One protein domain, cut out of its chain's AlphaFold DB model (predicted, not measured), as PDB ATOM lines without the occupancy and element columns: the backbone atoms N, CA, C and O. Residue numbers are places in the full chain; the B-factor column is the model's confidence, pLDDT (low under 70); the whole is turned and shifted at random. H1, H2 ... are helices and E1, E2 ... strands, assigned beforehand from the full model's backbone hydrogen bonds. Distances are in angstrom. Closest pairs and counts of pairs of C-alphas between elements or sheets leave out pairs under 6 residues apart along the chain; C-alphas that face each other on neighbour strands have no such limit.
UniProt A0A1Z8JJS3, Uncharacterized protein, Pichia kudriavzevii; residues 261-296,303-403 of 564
ATOM      1  N   GLN A 261      92.852 -62.166 -40.790       89.31
ATOM      2  CA  GLN A 261      91.543 -62.680 -40.389       89.31
ATOM      3  C   GLN A 261      90.421 -61.742 -40.847       89.31
ATOM      4  O   GLN A 261      90.369 -60.563 -40.478       89.31
ATOM      5  N   LEU A 262      89.479 -62.275 -41.622       88.75
ATOM      6  CA  LEU A 262      88.274 -61.583 -42.056       88.75
ATOM      7  C   LEU A 262      87.055 -62.179 -41.347       88.75
ATOM      8  O   LEU A 262      86.473 -63.159 -41.798       88.75
ATOM      9  N   SER A 263      86.654 -61.557 -40.240       85.50
ATOM     10  CA  SER A 263      85.364 -61.844 -39.603       85.50
ATOM     11  C   SER A 263      84.234 -61.109 -40.327       85.50
ATOM     12  O   SER A 263      84.343 -59.897 -40.572       85.50
ATOM     13  N   LEU A 264      83.174 -61.851 -40.657       85.31
ATOM     14  CA  LEU A 264      81.938 -61.371 -41.264       85.31
ATOM     15  C   LEU A 264      80.753 -61.726 -40.359       85.31
ATOM     16  O   LEU A 264      80.592 -62.866 -39.930       85.31
ATOM     17  N   SER A 265      79.898 -60.742 -40.091       84.75
ATOM     18  CA  SER A 265      78.615 -60.968 -39.425       84.75
ATOM     19  C   SER A 265      77.583 -61.341 -40.479       84.75
ATOM     20  O   SER A 265      76.949 -60.466 -41.063       84.75
ATOM     21  N   LEU A 266      77.472 -62.638 -40.761       86.12
ATOM     22  CA  LEU A 266      76.470 -63.167 -41.681       86.12
ATOM     23  C   LEU A 266      75.233 -63.579 -40.894       86.12
ATOM     24  O   LEU A 266      75.349 -64.259 -39.873       86.12
ATOM     25  N   ASP A 267      74.057 -63.187 -41.374       87.44
ATOM     26  CA  ASP A 267      72.818 -63.684 -40.798       87.44
ATOM     27  C   ASP A 267      72.673 -65.199 -41.053       87.44
ATOM     28  O   ASP A 267      73.154 -65.743 -42.053       87.44
ATOM     29  N   LYS A 268      72.040 -65.905 -40.110       88.56
ATOM     30  CA  LYS A 268      71.903 -67.369 -40.166       88.56
ATOM     31  C   LYS A 268      71.123 -67.828 -41.398       88.56
ATOM     32  O   LYS A 268      71.432 -68.866 -41.974       88.56
ATOM     33  N   ARG A 269      70.147 -67.027 -41.831       92.00
ATOM     34  CA  ARG A 269      69.324 -67.319 -43.002       92.00
ATOM     35  C   ARG A 269      70.178 -67.358 -44.271       92.00
ATOM     36  O   ARG A 269      70.038 -68.290 -45.048       92.00
ATOM     37  N   LEU A 270      71.086 -66.408 -44.461       92.06
ATOM     38  CA  LEU A 270      72.004 -66.344 -45.591       92.06
ATOM     39  C   LEU A 270      72.934 -67.561 -45.616       92.06
ATOM     40  O   LEU A 270      73.152 -68.131 -46.682       92.06
ATOM     41  N   GLN A 271      73.448 -67.976 -44.453       91.50
ATOM     42  CA  GLN A 271      74.279 -69.180 -44.336       91.50
ATOM     43  C   GLN A 271      73.497 -70.448 -44.722       91.50
ATOM     44  O   GLN A 271      73.994 -71.281 -45.477       91.50
ATOM     45  N   GLU A 272      72.253 -70.581 -44.256       93.44
ATOM     46  CA  GLU A 272      71.373 -71.702 -44.611       93.44
ATOM     47  C   GLU A 272      70.985 -71.684 -46.096       93.44
ATOM     48  O   GLU A 272      70.932 -72.731 -46.744       93.44
ATOM     49  N   GLU A 273      70.722 -70.501 -46.651       94.44
ATOM     50  CA  GLU A 273      70.371 -70.314 -48.056       94.44
ATOM     51  C   GLU A 273      71.530 -70.693 -48.985       94.44
ATOM     52  O   GLU A 273      71.325 -71.506 -49.883       94.44
ATOM     53  N   ILE A 274      72.747 -70.185 -48.759       95.19
ATOM     54  CA  ILE A 274      73.892 -70.500 -49.628       95.19
ATOM     55  C   ILE A 274      74.297 -71.980 -49.541       95.19
ATOM     56  O   ILE A 274      74.637 -72.591 -50.559       95.19
ATOM     57  N   LEU A 275      74.197 -72.589 -48.355       95.06
ATOM     58  CA  LEU A 275      74.442 -74.019 -48.179       95.06
ATOM     59  C   LEU A 275      73.396 -74.858 -48.922       95.06
ATOM     60  O   LEU A 275      73.738 -75.823 -49.602       95.06
ATOM     61  N   ARG A 276      72.113 -74.500 -48.823       95.38
ATOM     62  CA  ARG A 276      71.035 -75.230 -49.501       95.38
ATOM     63  C   ARG A 276      71.110 -75.072 -51.017       95.38
ATOM     64  O   ARG A 276      70.998 -76.064 -51.737       95.38
ATOM     65  N   ASP A 277      71.267 -73.839 -51.483       94.12
ATOM     66  CA  ASP A 277      71.095 -73.498 -52.891       94.12
ATOM     67  C   ASP A 277      72.366 -73.816 -53.683       94.12
ATOM     68  O   ASP A 277      72.283 -74.394 -54.765       94.12
ATOM     69  N   TRP A 278      73.548 -73.484 -53.148       95.00
ATOM     70  CA  TRP A 278      74.832 -73.626 -53.849       95.00
ATOM     71  C   TRP A 278      75.787 -74.643 -53.208       95.00
ATOM     72  O   TRP A 278      76.852 -74.896 -53.764       95.00
ATOM     73  N   ARG A 279      75.416 -75.267 -52.079       95.25
ATOM     74  CA  ARG A 279      76.253 -76.250 -51.355       95.25
ATOM     75  C   ARG A 279      77.593 -75.682 -50.892       95.25
ATOM     76  O   ARG A 279      78.594 -76.393 -50.863       95.25
ATOM     77  N   VAL A 280      77.603 -74.400 -50.529       93.88
ATOM     78  CA  VAL A 280      78.796 -73.722 -50.014       93.88
ATOM     79  C   VAL A 280      78.735 -73.693 -48.497       93.88
ATOM     80  O   VAL A 280      77.852 -73.068 -47.913       93.88
ATOM     81  N   GLU A 281      79.698 -74.350 -47.863       92.56
ATOM     82  CA  GLU A 281      79.902 -74.258 -46.422       92.56
ATOM     83  C   GLU A 281      80.711 -72.999 -46.097       92.56
ATOM     84  O   GLU A 281      81.760 -72.728 -46.693       92.56
ATOM     85  N   ILE A 282      80.189 -72.201 -45.165       91.81
ATOM     86  CA  ILE A 282      80.864 -70.999 -44.690       91.81
ATOM     87  C   ILE A 282      81.699 -71.366 -43.466       91.81
ATOM     88  O   ILE A 282      81.126 -71.823 -42.475       91.81
ATOM     89  N   PRO A 283      83.020 -71.135 -43.508       88.94
ATOM     90  CA  PRO A 283      83.879 -71.492 -42.402       88.94
ATOM     91  C   PRO A 283      83.633 -70.607 -41.174       88.94
ATOM     92  O   PRO A 283      83.294 -69.417 -41.242       88.94
ATOM     93  N   THR A 284      83.840 -71.228 -40.029       83.31
ATOM     94  CA  THR A 284      83.800 -70.676 -38.682       83.31
ATOM     95  C   THR A 284      85.211 -70.654 -38.099       83.31
ATOM     96  O   THR A 284      86.162 -71.146 -38.703       83.31
ATOM     97  N   LEU A 285      85.378 -70.060 -36.916       73.75
ATOM     98  CA  LEU A 285      86.674 -70.073 -36.232       73.75
ATOM     99  C   LEU A 285      87.173 -71.508 -35.971       73.75
ATOM    100  O   LEU A 285      88.371 -71.754 -36.101       73.75
ATOM    101  N   ASP A 286      86.265 -72.439 -35.668       66.69
ATOM    102  CA  ASP A 286      86.584 -73.832 -35.324       66.69
ATOM    103  C   ASP A 286      87.241 -74.598 -36.482       66.69
ATOM    104  O   ASP A 286      88.026 -75.519 -36.262       66.69
ATOM    105  N   ASP A 287      87.001 -74.170 -37.723       70.62
ATOM    106  CA  ASP A 287      87.602 -74.776 -38.916       70.62
ATOM    107  C   ASP A 287      89.098 -74.447 -39.067       70.62
ATOM    108  O   ASP A 287      89.813 -75.100 -39.830       70.62
ATOM    109  N   TYR A 288      89.588 -73.437 -38.340       64.62
ATOM    110  CA  TYR A 288      90.982 -72.978 -38.393       64.62
ATOM    111  C   TYR A 288      91.746 -73.197 -37.095       64.62
ATOM    112  O   TYR A 288      92.974 -73.083 -37.068       64.62
ATOM    113  N   THR A 289      91.046 -73.482 -36.003       59.41
ATOM    114  CA  THR A 289      91.677 -73.725 -34.717       59.41
ATOM    115  C   THR A 289      92.024 -75.205 -34.594       59.41
ATOM    116  O   THR A 289      91.256 -76.038 -34.134       59.41
ATOM    117  N   HIS A 290      93.281 -75.538 -34.882       49.47
ATOM    118  CA  HIS A 290      93.915 -76.718 -34.279       49.47
ATOM    119  C   HIS A 290      94.388 -76.401 -32.853       49.47
ATOM    120  O   HIS A 290      95.481 -76.797 -32.442       49.47
ATOM    121  N   ASN A 291      93.599 -75.626 -32.106       40.94
ATOM    122  CA  ASN A 291      93.962 -75.245 -30.755       40.94
ATOM    123  C   ASN A 291      93.896 -76.480 -29.867       40.94
ATOM    124  O   ASN A 291      92.909 -77.214 -29.852       40.94
ATOM    125  N   VAL A 292      94.965 -76.684 -29.103       41.12
ATOM    126  CA  VAL A 292      95.005 -77.697 -28.047       41.12
ATOM    127  C   VAL A 292      93.944 -77.380 -26.976       41.12
ATOM    128  O   VAL A 292      93.410 -78.291 -26.360       41.12
ATOM    129  N   ASP A 293      93.540 -76.111 -26.853       37.06
ATOM    130  CA  ASP A 293      92.322 -75.667 -26.173       37.06
ATOM    131  C   ASP A 293      91.090 -75.954 -27.051       37.06
ATOM    132  O   ASP A 293      90.503 -75.053 -27.649       37.06
ATOM    133  N   GLY A 294      90.710 -77.225 -27.167       37.62
ATOM    134  CA  GLY A 294      89.498 -77.637 -27.876       37.62
ATOM    135  C   GLY A 294      88.235 -77.317 -27.080       37.62
ATOM    136  O   GLY A 294      87.499 -78.213 -26.666       37.62
ATOM    137  N   SER A 295      87.961 -76.026 -26.892       38.38
ATOM    138  CA  SER A 295      86.629 -75.540 -26.563       38.38
ATOM    139  C   SER A 295      85.705 -75.811 -27.756       38.38
ATOM    140  O   SER A 295      85.316 -74.894 -28.467       38.38
ATOM    141  N   ASN A 296      85.329 -77.078 -27.962       34.09
ATOM    142  CA  ASN A 296      84.236 -77.515 -28.835       34.09
ATOM    143  C   ASN A 296      82.875 -77.161 -28.209       34.09
ATOM    144  O   ASN A 296      81.919 -77.937 -28.253       34.09
ATOM    145  N   ALA A 303      80.411 -66.376 -35.522       68.31
ATOM    146  CA  ALA A 303      80.816 -65.384 -36.503       68.31
ATOM    147  C   ALA A 303      81.619 -66.087 -37.607       68.31
ATOM    148  O   ALA A 303      82.649 -66.705 -37.332       68.31
ATOM    149  N   SER A 304      81.153 -65.979 -38.851       85.56
ATOM    150  CA  SER A 304      81.861 -66.522 -40.006       85.56
ATOM    151  C   SER A 304      83.249 -65.898 -40.087       85.56
ATOM    152  O   SER A 304      83.406 -64.673 -39.985       85.56
ATOM    153  N   MET A 305      84.265 -66.736 -40.250       88.19
ATOM    154  CA  MET A 305      85.654 -66.307 -40.266       88.19
ATOM    155  C   MET A 305      86.326 -66.840 -41.515       88.19
ATOM    156  O   MET A 305      86.208 -68.010 -41.826       88.19
ATOM    157  N   PHE A 306      87.056 -65.980 -42.214       91.75
ATOM    158  CA  PHE A 306      87.897 -66.378 -43.332       91.75
ATOM    159  C   PHE A 306      89.344 -66.035 -43.006       91.75
ATOM    160  O   PHE A 306      89.654 -64.891 -42.662       91.75
ATOM    161  N   ILE A 307      90.228 -67.020 -43.125       91.31
ATOM    162  CA  ILE A 307      91.671 -66.830 -42.976       91.31
ATOM    163  C   ILE A 307      92.276 -66.647 -44.362       91.31
ATOM    164  O   ILE A 307      92.230 -67.553 -45.191       91.31
ATOM    165  N   LEU A 308      92.840 -65.467 -44.608       94.00
ATOM    166  CA  LEU A 308      93.490 -65.124 -45.870       94.00
ATOM    167  C   LEU A 308      95.002 -65.135 -45.662       94.00
ATOM    168  O   LEU A 308      95.498 -64.525 -44.718       94.00
ATOM    169  N   ASN A 309      95.756 -65.815 -46.518       94.12
ATOM    170  CA  ASN A 309      97.213 -65.908 -46.386       94.12
ATOM    171  C   ASN A 309      97.886 -66.103 -47.752       94.12
ATOM    172  O   ASN A 309      97.230 -66.051 -48.789       94.12
ATOM    173  N   LYS A 310      99.208 -66.317 -47.774       93.56
ATOM    174  CA  LYS A 310      99.950 -66.482 -49.034       93.56
ATOM    175  C   LYS A 310      99.588 -67.741 -49.829       93.56
ATOM    176  O   LYS A 310      99.798 -67.765 -51.036       93.56
ATOM    177  N   PHE A 311      99.085 -68.772 -49.156       91.38
ATOM    178  CA  PHE A 311      98.736 -70.066 -49.745       91.38
ATOM    179  C   PHE A 311      97.270 -70.134 -50.177       91.38
ATOM    180  O   PHE A 311      96.945 -70.838 -51.125       91.38
ATOM    181  N   SER A 312      96.397 -69.381 -49.505       92.19
ATOM    182  CA  SER A 312      94.990 -69.201 -49.860       92.19
ATOM    183  C   SER A 312      94.611 -67.718 -49.733       92.19
ATOM    184  O   SER A 312      94.052 -67.298 -48.714       92.19
ATOM    185  N   PRO A 313      94.971 -66.875 -50.725       94.25
ATOM    186  CA  PRO A 313      94.677 -65.442 -50.670       94.25
ATOM    187  C   PRO A 313      93.181 -65.140 -50.821       94.25
ATOM    188  O   PRO A 313      92.684 -64.179 -50.239       94.25
ATOM    189  N   LEU A 314      92.467 -65.954 -51.603       93.62
ATOM    190  CA  LEU A 314      91.030 -65.846 -51.848       93.62
ATOM    191  C   LEU A 314      90.394 -67.241 -51.752       93.62
ATOM    192  O   LEU A 314      90.343 -67.943 -52.759       93.62
ATOM    193  N   PRO A 315      89.925 -67.661 -50.564       94.38
ATOM    194  CA  PRO A 315      89.227 -68.931 -50.405       94.38
ATOM    195  C   PRO A 315      87.998 -69.025 -51.318       94.38
ATOM    196  O   PRO A 315      87.222 -68.072 -51.420       94.38
ATOM    197  N   ASP A 316      87.771 -70.191 -51.920       94.69
ATOM    198  CA  ASP A 316      86.656 -70.412 -52.851       94.69
ATOM    199  C   ASP A 316      85.289 -70.145 -52.218       94.69
ATOM    200  O   ASP A 316      84.398 -69.605 -52.871       94.69
ATOM    201  N   SER A 317      85.112 -70.479 -50.937       94.88
ATOM    202  CA  SER A 317      83.879 -70.185 -50.198       94.88
ATOM    203  C   SER A 317      83.656 -68.680 -50.013       94.88
ATOM    204  O   SER A 317      82.514 -68.228 -50.047       94.88
ATOM    205  N   LEU A 318      84.723 -67.877 -49.901       96.12
ATOM    206  CA  LEU A 318      84.624 -66.416 -49.841       96.12
ATOM    207  C   LEU A 318      84.217 -65.837 -51.200       96.12
ATOM    208  O   LEU A 318      83.340 -64.977 -51.267       96.12
ATOM    209  N   ILE A 319      84.830 -66.324 -52.283       96.31
ATOM    210  CA  ILE A 319      84.480 -65.920 -53.651       96.31
ATOM    211  C   ILE A 319      83.015 -66.268 -53.936       96.31
ATOM    212  O   ILE A 319      82.254 -65.418 -54.397       96.31
ATOM    213  N   GLN A 320      82.605 -67.495 -53.617       96.81
ATOM    214  CA  GLN A 320      81.236 -67.957 -53.827       96.81
ATOM    215  C   GLN A 320      80.228 -67.222 -52.944       96.81
ATOM    216  O   GLN A 320      79.146 -66.921 -53.431       96.81
ATOM    217  N   LEU A 321      80.572 -66.857 -51.703       96.94
ATOM    218  CA  LEU A 321      79.721 -66.017 -50.856       96.94
ATOM    219  C   LEU A 321      79.438 -64.665 -51.516       96.94
ATOM    220  O   LEU A 321      78.281 -64.268 -51.643       96.94
ATOM    221  N   PHE A 322      80.473 -63.961 -51.977       97.06
ATOM    222  CA  PHE A 322      80.280 -62.678 -52.653       97.06
ATOM    223  C   PHE A 322      79.602 -62.835 -54.020       97.06
ATOM    224  O   PHE A 322      78.820 -61.971 -54.412       97.06
ATOM    225  N   GLY A 323      79.818 -63.954 -54.714       96.69
ATOM    226  CA  GLY A 323      79.028 -64.327 -55.885       96.69
ATOM    227  C   GLY A 323      77.546 -64.498 -55.547       96.69
ATOM    228  O   GLY A 323      76.686 -63.926 -56.209       96.69
ATOM    229  N   TYR A 324      77.233 -65.201 -54.461       96.56
ATOM    230  CA  TYR A 324      75.868 -65.440 -54.000       96.56
ATOM    231  C   TYR A 324      75.146 -64.144 -53.630       96.56
ATOM    232  O   TYR A 324      73.968 -63.974 -53.947       96.56
ATOM    233  N   LEU A 325      75.857 -63.195 -53.016       95.62
ATOM    234  CA  LEU A 325      75.338 -61.857 -52.721       95.62
ATOM    235  C   LEU A 325      75.023 -61.038 -53.985       95.62
ATOM    236  O   LEU A 325      74.219 -60.114 -53.913       95.62
ATOM    237  N   ASN A 326      75.613 -61.382 -55.136       94.94
ATOM    238  CA  ASN A 326      75.426 -60.696 -56.423       94.94
ATOM    239  C   ASN A 326      74.639 -61.531 -57.453       94.94
ATOM    240  O   ASN A 326      74.663 -61.228 -58.656       94.94
ATOM    241  N   ARG A 327      73.957 -62.585 -56.993       92.88
ATOM    242  CA  ARG A 327      73.132 -63.471 -57.820       92.88
ATOM    243  C   ARG A 327      71.821 -62.806 -58.242       92.88
ATOM    244  O   ARG A 327      71.286 -61.966 -57.524       92.88
ATOM    245  N   ASN A 328      71.275 -63.240 -59.368       87.38
ATOM    246  CA  ASN A 328      69.893 -62.951 -59.750       87.38
ATOM    247  C   ASN A 328      68.942 -64.038 -59.228       87.38
ATOM    248  O   ASN A 328      69.369 -65.123 -58.838       87.38
ATOM    249  N   SER A 329      67.632 -63.787 -59.284       83.31
ATOM    250  CA  SER A 329      66.609 -64.768 -58.886       83.31
ATOM    251  C   SER A 329      66.629 -66.058 -59.718       83.31
ATOM    252  O   SER A 329      66.158 -67.093 -59.250       83.31
ATOM    253  N   LEU A 330      67.171 -66.001 -60.938       83.12
ATOM    254  CA  LEU A 330      67.287 -67.138 -61.853       83.12
ATOM    255  C   LEU A 330      68.608 -67.914 -61.703       83.12
ATOM    256  O   LEU A 330      68.731 -69.009 -62.257       83.12
ATOM    257  N   ASP A 331      69.579 -67.386 -60.954       89.00
ATOM    258  CA  ASP A 331      70.911 -67.978 -60.826       89.00
ATOM    259  C   ASP A 331      70.867 -69.204 -59.900       89.00
ATOM    260  O   ASP A 331      70.762 -69.097 -58.676       89.00
ATOM    261  N   LYS A 332      70.992 -70.398 -60.484       89.50
ATOM    262  CA  LYS A 332      71.003 -71.669 -59.735       89.50
ATOM    263  C   LYS A 332      72.367 -72.019 -59.138       89.50
ATOM    264  O   LYS A 332      72.449 -72.901 -58.293       89.50
ATOM    265  N   GLN A 333      73.422 -71.355 -59.599       92.56
ATOM    266  CA  GLN A 333      74.808 -71.547 -59.178       92.56
ATOM    267  C   GLN A 333      75.615 -70.270 -59.458       92.56
ATOM    268  O   GLN A 333      75.075 -69.298 -59.992       92.56
ATOM    269  N   LEU A 334      76.910 -70.278 -59.131       95.19
ATOM    270  CA  LEU A 334      77.818 -69.185 -59.474       95.19
ATOM    271  C   LEU A 334      77.835 -68.953 -60.995       95.19
ATOM    272  O   LEU A 334      78.078 -69.878 -61.769       95.19
ATOM    273  N   THR A 335      77.608 -67.708 -61.414       95.25
ATOM    274  CA  THR A 335      77.630 -67.281 -62.819       95.25
ATOM    275  C   THR A 335      78.808 -66.340 -63.046       95.25
ATOM    276  O   THR A 335      79.325 -65.733 -62.106       95.25
ATOM    277  N   LEU A 336      79.236 -66.162 -64.301       95.81
ATOM    278  CA  LEU A 336      80.299 -65.202 -64.620       95.81
ATOM    279  C   LEU A 336      79.932 -63.777 -64.160       95.81
ATOM    280  O   LEU A 336      80.782 -63.059 -63.638       95.81
ATOM    281  N   LYS A 337      78.656 -63.385 -64.295       95.06
ATOM    282  CA  LYS A 337      78.145 -62.087 -63.826       95.06
ATOM    283  C   LYS A 337      78.227 -61.959 -62.312       95.06
ATOM    284  O   LYS A 337      78.726 -60.946 -61.816       95.06
ATOM    285  N   SER A 338      77.721 -62.948 -61.578       95.81
ATOM    286  CA  SER A 338      77.671 -62.864 -60.120       95.81
ATOM    287  C   SER A 338      79.074 -62.935 -59.518       95.81
ATOM    288  O   SER A 338      79.383 -62.160 -58.616       95.81
ATOM    289  N   LEU A 339      79.973 -63.729 -60.109       96.38
ATOM    290  CA  LEU A 339      81.394 -63.749 -59.768       96.38
ATOM    291  C   LEU A 339      82.068 -62.386 -59.974       96.38
ATOM    292  O   LEU A 339      82.654 -61.850 -59.038       96.38
ATOM    293  N   MET A 340      81.994 -61.810 -61.178       95.81
ATOM    294  CA  MET A 340      82.680 -60.550 -61.497       95.81
ATOM    295  C   MET A 340      82.225 -59.401 -60.581       95.81
ATOM    296  O   MET A 340      83.053 -58.662 -60.047       95.81
ATOM    297  N   ASN A 341      80.914 -59.284 -60.343       95.75
ATOM    298  CA  ASN A 341      80.368 -58.287 -59.419       95.75
ATOM    299  C   ASN A 341      80.718 -58.599 -57.954       95.75
ATOM    300  O   ASN A 341      81.084 -57.693 -57.205       95.75
ATOM    301  N   GLY A 342      80.714 -59.878 -57.568       96.44
ATOM    302  CA  GLY A 342      81.151 -60.338 -56.252       96.44
ATOM    303  C   GLY A 342      82.608 -59.984 -55.950       96.44
ATOM    304  O   GLY A 342      82.901 -59.464 -54.875       96.44
ATOM    305  N   LEU A 343      83.521 -60.168 -56.910       96.31
ATOM    306  CA  LEU A 343      84.924 -59.763 -56.768       96.31
ATOM    307  C   LEU A 343      85.064 -58.243 -56.595       96.31
ATOM    308  O   LEU A 343      85.850 -57.792 -55.757       96.31
ATOM    309  N   THR A 344      84.281 -57.447 -57.330       95.06
ATOM    310  CA  THR A 344      84.243 -55.986 -57.156       95.06
ATOM    311  C   THR A 344      83.758 -55.602 -55.760       95.06
ATOM    312  O   THR A 344      84.420 -54.809 -55.083       95.06
ATOM    313  N   GLN A 345      82.648 -56.182 -55.295       95.69
ATOM    314  CA  GLN A 345      82.095 -55.904 -53.969       95.69
ATOM    315  C   GLN A 345      83.049 -56.348 -52.846       95.69
ATOM    316  O   GLN A 345      83.239 -55.615 -51.870       95.69
ATOM    317  N   LEU A 346      83.705 -57.503 -52.990       95.81
ATOM    318  CA  LEU A 346      84.731 -57.976 -52.059       95.81
ATOM    319  C   LEU A 346      85.908 -56.997 -51.999       95.81
ATOM    320  O   LEU A 346      86.313 -56.583 -50.912       95.81
ATOM    321  N   ASN A 347      86.422 -56.565 -53.153       94.94
ATOM    322  CA  ASN A 347      87.516 -55.598 -53.225       94.94
ATOM    323  C   ASN A 347      87.147 -54.262 -52.557       94.94
ATOM    324  O   ASN A 347      87.935 -53.723 -51.780       94.94
ATOM    325  N   GLN A 348      85.942 -53.741 -52.807       93.69
ATOM    326  CA  GLN A 348      85.439 -52.526 -52.157       93.69
ATOM    327  C   GLN A 348      85.321 -52.697 -50.637       93.69
ATOM    328  O   GLN A 348      85.734 -51.814 -49.884       93.69
ATOM    329  N   SER A 349      84.826 -53.850 -50.180       93.12
ATOM    330  CA  SER A 349      84.660 -54.156 -48.754       93.12
ATOM    331  C   SER A 349      86.008 -54.249 -48.034       93.12
ATOM    332  O   SER A 349      86.193 -53.659 -46.967       93.12
ATOM    333  N   LEU A 350      86.988 -54.927 -48.641       93.12
ATOM    334  CA  LEU A 350      88.358 -54.999 -48.126       93.12
ATOM    335  C   LEU A 350      89.026 -53.620 -48.118       93.12
ATOM    336  O   LEU A 350      89.682 -53.265 -47.139       93.12
ATOM    337  N   HIS A 351      88.816 -52.818 -49.164       92.88
ATOM    338  CA  HIS A 351      89.329 -51.454 -49.231       92.88
ATOM    339  C   HIS A 351      88.761 -50.582 -48.112       92.88
ATOM    340  O   HIS A 351      89.521 -49.956 -47.379       92.88
ATOM    341  N   ALA A 352      87.440 -50.583 -47.917       91.81
ATOM    342  CA  ALA A 352      86.797 -49.848 -46.831       91.81
ATOM    343  C   ALA A 352      87.295 -50.303 -45.447       91.81
ATOM    344  O   ALA A 352      87.424 -49.491 -44.522       91.81
ATOM    345  N   LYS A 353      87.607 -51.596 -45.292       89.12
ATOM    346  CA  LYS A 353      88.082 -52.160 -44.027       89.12
ATOM    347  C   LYS A 353      89.543 -51.826 -43.723       89.12
ATOM    348  O   LYS A 353      89.817 -51.487 -42.575       89.12
ATOM    349  N   PHE A 354      90.443 -51.884 -44.707       91.06
ATOM    350  CA  PHE A 354      91.894 -51.901 -44.465       91.06
ATOM    351  C   PHE A 354      92.706 -50.791 -45.143       91.06
ATOM    352  O   PHE A 354      93.820 -50.512 -44.690       91.06
ATOM    353  N   ALA A 355      92.197 -50.161 -46.207       89.38
ATOM    354  CA  ALA A 355      92.928 -49.093 -46.889       89.38
ATOM    355  C   ALA A 355      93.094 -47.866 -45.982       89.38
ATOM    356  O   ALA A 355      92.186 -47.532 -45.220       89.38
ATOM    357  N   ASP A 356      94.261 -47.225 -46.066       88.00
ATOM    358  CA  ASP A 356      94.657 -46.050 -45.270       88.00
ATOM    359  C   ASP A 356      94.632 -46.276 -43.740       88.00
ATOM    360  O   ASP A 356      94.701 -45.327 -42.951       88.00
ATOM    361  N   LYS A 357      94.518 -47.541 -43.314       90.31
ATOM    362  CA  LYS A 357      94.403 -47.983 -41.921       90.31
ATOM    363  C   LYS A 357      95.575 -48.867 -41.506       90.31
ATOM    364  O   LYS A 357      96.212 -48.595 -40.491       90.31
ATOM    365  N   LEU A 358      95.873 -49.927 -42.263       91.50
ATOM    366  CA  LEU A 358      96.990 -50.833 -41.945       91.50
ATOM    367  C   LEU A 358      98.364 -50.225 -42.266       91.50
ATOM    368  O   LEU A 358      99.359 -50.596 -41.659       91.50
ATOM    369  N   ASP A 359      98.430 -49.271 -43.183       89.50
ATOM    370  CA  ASP A 359      99.628 -48.506 -43.552       89.50
ATOM    371  C   ASP A 359     100.004 -47.425 -42.528       89.50
ATOM    372  O   ASP A 359     101.109 -46.887 -42.582       89.50
ATOM    373  N   ARG A 360      99.121 -47.129 -41.568       90.94
ATOM    374  CA  ARG A 360      99.344 -46.104 -40.543       90.94
ATOM    375  C   ARG A 360      99.499 -46.743 -39.172       90.94
ATOM    376  O   ARG A 360      98.575 -47.374 -38.658       90.94
ATOM    377  N   MET A 361     100.667 -46.556 -38.569       94.25
ATOM    378  CA  MET A 361     100.920 -46.947 -37.186       94.25
ATOM    379  C   MET A 361     100.504 -45.803 -36.246       94.25
ATOM    380  O   MET A 361     100.889 -44.658 -36.496       94.25
ATOM    381  N   PRO A 362      99.741 -46.073 -35.171       95.12
ATOM    382  CA  PRO A 362      99.517 -45.094 -34.111       95.12
ATOM    383  C   PRO A 362     100.846 -44.572 -33.534       95.12
ATOM    384  O   PRO A 362     101.813 -45.336 -33.479       95.12
ATOM    385  N   PRO A 363     100.937 -43.300 -33.105       96.38
ATOM    386  CA  PRO A 363     102.176 -42.748 -32.560       96.38
ATOM    387  C   PRO A 363     102.583 -43.483 -31.280       96.38
ATOM    388  O   PRO A 363     101.728 -43.864 -30.482       96.38
ATOM    389  N   PHE A 364     103.884 -43.689 -31.091       97.81
ATOM    390  CA  PHE A 364     104.416 -44.280 -29.867       97.81
ATOM    391  C   PHE A 364     104.216 -43.329 -28.680       97.81
ATOM    392  O   PHE A 364     104.577 -42.155 -28.765       97.81
ATOM    393  N   ASP A 365     103.649 -43.844 -27.590       97.12
ATOM    394  CA  ASP A 365     103.518 -43.143 -26.316       97.12
ATOM    395  C   ASP A 365     104.114 -44.018 -25.195       97.12
ATOM    396  O   ASP A 365     103.470 -44.974 -24.747       97.12
ATOM    397  N   PRO A 366     105.331 -43.699 -24.717       96.56
ATOM    398  CA  PRO A 366     106.027 -44.508 -23.718       96.56
ATOM    399  C   PRO A 366     105.344 -44.495 -22.343       96.56
ATOM    400  O   PRO A 366     105.735 -45.258 -21.464       96.56
ATOM    401  N   THR A 367     104.341 -43.636 -22.119       96.44
ATOM    402  CA  THR A 367     103.592 -43.595 -20.853       96.44
ATOM    403  C   THR A 367     102.504 -44.663 -20.768       96.44
ATOM    404  O   THR A 367     102.004 -44.941 -19.677       96.44
ATOM    405  N   VAL A 368     102.125 -45.261 -21.904       95.88
ATOM    406  CA  VAL A 368     101.035 -46.243 -21.981       95.88
ATOM    407  C   VAL A 368     101.439 -47.562 -22.628       95.88
ATOM    408  O   VAL A 368     100.714 -48.534 -22.451       95.88
ATOM    409  N   VAL A 369     102.538 -47.641 -23.379       96.56
ATOM    410  CA  VAL A 369     102.978 -48.887 -24.026       96.56
ATOM    411  C   VAL A 369     104.499 -49.001 -24.010       96.56
ATOM    412  O   VAL A 369     105.203 -48.003 -24.158       96.56
ATOM    413  N   THR A 370     105.011 -50.218 -23.818       95.12
ATOM    414  CA  THR A 370     106.453 -50.483 -23.855       95.12
ATOM    415  C   THR A 370     106.983 -50.420 -25.290       95.12
ATOM    416  O   THR A 370     106.233 -50.562 -26.260       95.12
ATOM    417  N   GLU A 371     108.292 -50.218 -25.450       95.94
ATOM    418  CA  GLU A 371     108.927 -50.251 -26.775       95.94
ATOM    419  C   GLU A 371     108.810 -51.638 -27.428       95.94
ATOM    420  O   GLU A 371     108.555 -51.737 -28.629       95.94
ATOM    421  N   TYR A 372     108.908 -52.701 -26.624       94.19
ATOM    422  CA  TYR A 372     108.754 -54.082 -27.072       94.19
ATOM    423  C   TYR A 372     107.344 -54.350 -27.624       94.19
ATOM    424  O   TYR A 372     107.201 -54.748 -28.783       94.19
ATOM    425  N   ASP A 373     106.293 -54.027 -26.861       95.62
ATOM    426  CA  ASP A 373     104.904 -54.235 -27.298       95.62
ATOM    427  C   ASP A 373     104.567 -53.379 -28.527       95.62
ATOM    428  O   ASP A 373     103.870 -53.824 -29.444       95.62
ATOM    429  N   TYR A 374     105.087 -52.146 -28.582       97.56
ATOM    430  CA  TYR A 374     104.920 -51.274 -29.742       97.56
ATOM    431  C   TYR A 374     105.611 -51.845 -30.990       97.56
ATOM    432  O   TYR A 374     105.034 -51.819 -32.083       97.56
ATOM    433  N   SER A 375     106.821 -52.394 -30.840       96.94
ATOM    434  CA  SER A 375     107.549 -53.066 -31.922       96.94
ATOM    435  C   SER A 375     106.787 -54.295 -32.426       96.94
ATOM    436  O   SER A 375     106.564 -54.422 -33.634       96.94
ATOM    437  N   ASN A 376     106.277 -55.133 -31.517       96.81
ATOM    438  CA  ASN A 376     105.444 -56.285 -31.864       96.81
ATOM    439  C   ASN A 376     104.169 -55.870 -32.608       96.81
ATOM    440  O   ASN A 376     103.850 -56.422 -33.663       96.81
ATOM    441  N   ALA A 377     103.468 -54.841 -32.126       97.44
ATOM    442  CA  ALA A 377     102.281 -54.311 -32.793       97.44
ATOM    443  C   ALA A 377     102.591 -53.763 -34.198       97.44
ATOM    444  O   ALA A 377     101.793 -53.934 -35.128       97.44
ATOM    445  N   ARG A 378     103.762 -53.140 -34.382       97.25
ATOM    446  CA  ARG A 378     104.234 -52.652 -35.683       97.25
ATOM    447  C   ARG A 378     104.502 -53.804 -36.650       97.25
ATOM    448  O   ARG A 378     103.993 -53.764 -37.771       97.25
ATOM    449  N   VAL A 379     105.267 -54.815 -36.238       97.31
ATOM    450  CA  VAL A 379     105.587 -55.985 -37.077       97.31
ATOM    451  C   VAL A 379     104.311 -56.759 -37.424       97.31
ATOM    452  O   VAL A 379     104.088 -57.078 -38.593       97.31
ATOM    453  N   PHE A 380     103.409 -56.949 -36.456       97.25
ATOM    454  CA  PHE A 380     102.094 -57.549 -36.687       97.25
ATOM    455  C   PHE A 380     101.303 -56.801 -37.770       97.25
ATOM    456  O   PHE A 380     100.853 -57.395 -38.752       97.25
ATOM    457  N   ARG A 381     101.174 -55.473 -37.640       96.25
ATOM    458  CA  ARG A 381     100.469 -54.624 -38.613       96.25
ATOM    459  C   ARG A 381     101.091 -54.712 -40.008       96.25
ATOM    460  O   ARG A 381     100.361 -54.788 -40.996       96.25
ATOM    461  N   GLN A 382     102.420 -54.721 -40.101       96.00
ATOM    462  CA  GLN A 382     103.128 -54.864 -41.375       96.00
ATOM    463  C   GLN A 382     102.852 -56.219 -42.040       96.00
ATOM    464  O   GLN A 382     102.648 -56.259 -43.253       96.00
ATOM    465  N   GLY A 383     102.785 -57.304 -41.264       96.00
ATOM    466  CA  GLY A 383     102.368 -58.623 -41.749       96.00
ATOM    467  C   GLY A 383     100.951 -58.608 -42.334       96.00
ATOM    468  O   GLY A 383     100.749 -58.972 -43.497       96.00
ATOM    469  N   GLN A 384      99.986 -58.037 -41.600       95.12
ATOM    470  CA  GLN A 384      98.609 -57.850 -42.088       95.12
ATOM    471  C   GLN A 384      98.561 -57.023 -43.386       95.12
ATOM    472  O   GLN A 384      97.842 -57.370 -44.326       95.12
ATOM    473  N   LEU A 385      99.344 -55.941 -43.468       95.75
ATOM    474  CA  LEU A 385      99.424 -55.084 -44.652       95.75
ATOM    475  C   LEU A 385     100.002 -55.826 -45.867       95.75
ATOM    476  O   LEU A 385      99.499 -55.662 -46.981       95.75
ATOM    477  N   LYS A 386     101.039 -56.651 -45.673       96.06
ATOM    478  CA  LYS A 386     101.631 -57.477 -46.739       96.06
ATOM    479  C   LYS A 386     100.593 -58.431 -47.329       96.06
ATOM    480  O   LYS A 386     100.452 -58.492 -48.551       96.06
ATOM    481  N   ILE A 387      99.813 -59.096 -46.479       96.31
ATOM    482  CA  ILE A 387      98.757 -60.023 -46.907       96.31
ATOM    483  C   ILE A 387      97.619 -59.275 -47.606       96.31
ATOM    484  O   ILE A 387      97.196 -59.679 -48.686       96.31
ATOM    485  N   TYR A 388      97.169 -58.139 -47.066       96.06
ATOM    486  CA  TYR A 388      96.162 -57.303 -47.727       96.06
ATOM    487  C   TYR A 388      96.599 -56.863 -49.137       96.06
ATOM    488  O   TYR A 388      95.824 -56.947 -50.092       96.06
ATOM    489  N   ASN A 389      97.861 -56.454 -49.301       96.12
ATOM    490  CA  ASN A 389      98.409 -56.087 -50.607       96.12
ATOM    491  C   ASN A 389      98.502 -57.280 -51.571       96.12
ATOM    492  O   ASN A 389      98.251 -57.106 -52.767       96.12
ATOM    493  N   LEU A 390      98.819 -58.478 -51.068       96.69
ATOM    494  CA  LEU A 390      98.781 -59.712 -51.851       96.69
ATOM    495  C   LEU A 390      97.364 -59.989 -52.371       96.69
ATOM    496  O   LEU A 390      97.184 -60.161 -53.572       96.69
ATOM    497  N   ILE A 391      96.356 -59.939 -51.498       95.94
ATOM    498  CA  ILE A 391      94.945 -60.165 -51.854       95.94
ATOM    499  C   ILE A 391      94.476 -59.149 -52.902       95.94
ATOM    500  O   ILE A 391      93.839 -59.505 -53.891       95.94
ATOM    501  N   LYS A 392      94.839 -57.872 -52.737       95.56
ATOM    502  CA  LYS A 392      94.521 -56.812 -53.703       95.56
ATOM    503  C   LYS A 392      95.134 -57.072 -55.082       95.56
ATOM    504  O   LYS A 392      94.545 -56.691 -56.094       95.56
ATOM    505  N   LYS A 393      96.329 -57.667 -55.137       96.38
ATOM    506  CA  LYS A 393      96.962 -58.081 -56.395       96.38
ATOM    507  C   LYS A 393      96.228 -59.278 -57.001       96.38
ATOM    508  O   LYS A 393      95.938 -59.240 -58.193       96.38
ATOM    509  N   GLU A 394      95.888 -60.268 -56.183       96.00
ATOM    510  CA  GLU A 394      95.178 -61.476 -56.610       96.00
ATOM    511  C   GLU A 394      93.805 -61.153 -57.213       96.00
ATOM    512  O   GLU A 394      93.510 -61.569 -58.328       96.00
ATOM    513  N   LEU A 395      93.009 -60.302 -56.553       95.56
ATOM    514  CA  LEU A 395      91.705 -59.852 -57.062       95.56
ATOM    515  C   LEU A 395      91.808 -59.225 -58.460       95.56
ATOM    516  O   LEU A 395      91.000 -59.521 -59.339       95.56
ATOM    517  N   LYS A 396      92.826 -58.386 -58.684       94.06
ATOM    518  CA  LYS A 396      93.056 -57.732 -59.980       94.06
ATOM    519  C   LYS A 396      93.494 -58.707 -61.066       94.06
ATOM    520  O   LYS A 396      93.056 -58.576 -62.209       94.06
ATOM    521  N   GLU A 397      94.392 -59.640 -60.749       95.00
ATOM    522  CA  GLU A 397      94.815 -60.645 -61.730       95.00
ATOM    523  C   GLU A 397      93.669 -61.610 -62.049       95.00
ATOM    524  O   GLU A 397      93.451 -61.889 -63.227       95.00
ATOM    525  N   ARG A 398      92.864 -62.017 -61.059       94.25
ATOM    526  CA  ARG A 398      91.668 -62.840 -61.279       94.25
ATOM    527  C   ARG A 398      90.669 -62.153 -62.208       94.25
ATOM    528  O   ARG A 398      90.271 -62.744 -63.208       94.25
ATOM    529  N   GLU A 399      90.318 -60.891 -61.947       94.25
ATOM    530  CA  GLU A 399      89.434 -60.101 -62.820       94.25
ATOM    531  C   GLU A 399      89.961 -60.063 -64.267       94.25
ATOM    532  O   GLU A 399      89.236 -60.313 -65.230       94.25
ATOM    533  N   LYS A 400      91.262 -59.807 -64.435       94.50
ATOM    534  CA  LYS A 400      91.920 -59.760 -65.746       94.50
ATOM    535  C   LYS A 400      91.922 -61.115 -66.458       94.50
ATOM    536  O   LYS A 400      91.749 -61.143 -67.679       94.50
ATOM    537  N   ILE A 401      92.130 -62.215 -65.731       95.62
ATOM    538  CA  ILE A 401      92.050 -63.578 -66.269       95.62
ATOM    539  C   ILE A 401      90.625 -63.848 -66.753       95.62
ATOM    540  O   ILE A 401      90.461 -64.199 -67.918       95.62
ATOM    541  N   LEU A 402      89.603 -63.576 -65.937       95.25
ATOM    542  CA  LEU A 402      88.196 -63.769 -66.305       95.25
ATOM    543  C   LEU A 402      87.811 -62.960 -67.555       95.25
ATOM    544  O   LEU A 402      87.275 -63.515 -68.515       95.25
ATOM    545  N   LEU A 403      88.172 -61.672 -67.607       94.62
ATOM    546  CA  LEU A 403      87.922 -60.808 -68.771       94.62
ATOM    547  C   LEU A 403      88.587 -61.323 -70.057       94.62
ATOM    548  O   LEU A 403      88.066 -61.114 -71.157       94.62
TER     549      LEU A 403
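This is residues 261 to 296 and 303 to 403 of the 564 residues of an uncharacterized protein of Pichia kudriavzevii (UniProt A0A1Z8JJS3). What is the picture? A small strand pair, E1 and E2, sits in the middle; long H4 passes E2's end and makes a helical hairpin with H3. H2 crosses H3, with H1 beyond H2. What is it made of? The 137 printed residues, mostly helix, run E1 H1 E2 H2 H3 H4, strands antiparallel; the whole is loose, radius of gyration of the C-alphas 17.8 A, spans 59, 40 and 24 A.

Where are the strands? E1 is residues 261 to 264, from C-alpha 261 at (91.543, -62.680, -40.389); E2 is 304 to 309. And the helices? H1 is 268 to 278, H2 316 to 325, H3 336 to 354, 26.8 A, and H4 371 to 403, 48.1 A, ending at C-alpha 403 (87.922, -60.808, -68.771).

What pairs the strands? N 262 and O 306, 2.8 A apart, are within hydrogen-bond range. How does H3 stand? Its residues 338 to 346 alone touch H2, about perpendicular at 78 degrees, closest C-alphas Gly 342 and Phe 322, 4.4 A. Residues 388 to 402 of H4 alone touch it, a shallow tilt of 20 degrees, opposite ways, closest C-alphas Leu 395 and Leu 343, 6.8 A. Are helix backbones complete? Every O i to N i+4 pair is within range in H1, H2 and H3, 28 of 29 in H4.

Is anything cut? Residues 297 to 302 are not printed; C-alphas 296 and 303 are 14.8 A apart. What is long or uncertain? The link H3 to H4 is long, 16 residues; pLDDT is under 70 at 286, 288 to 296 and 303.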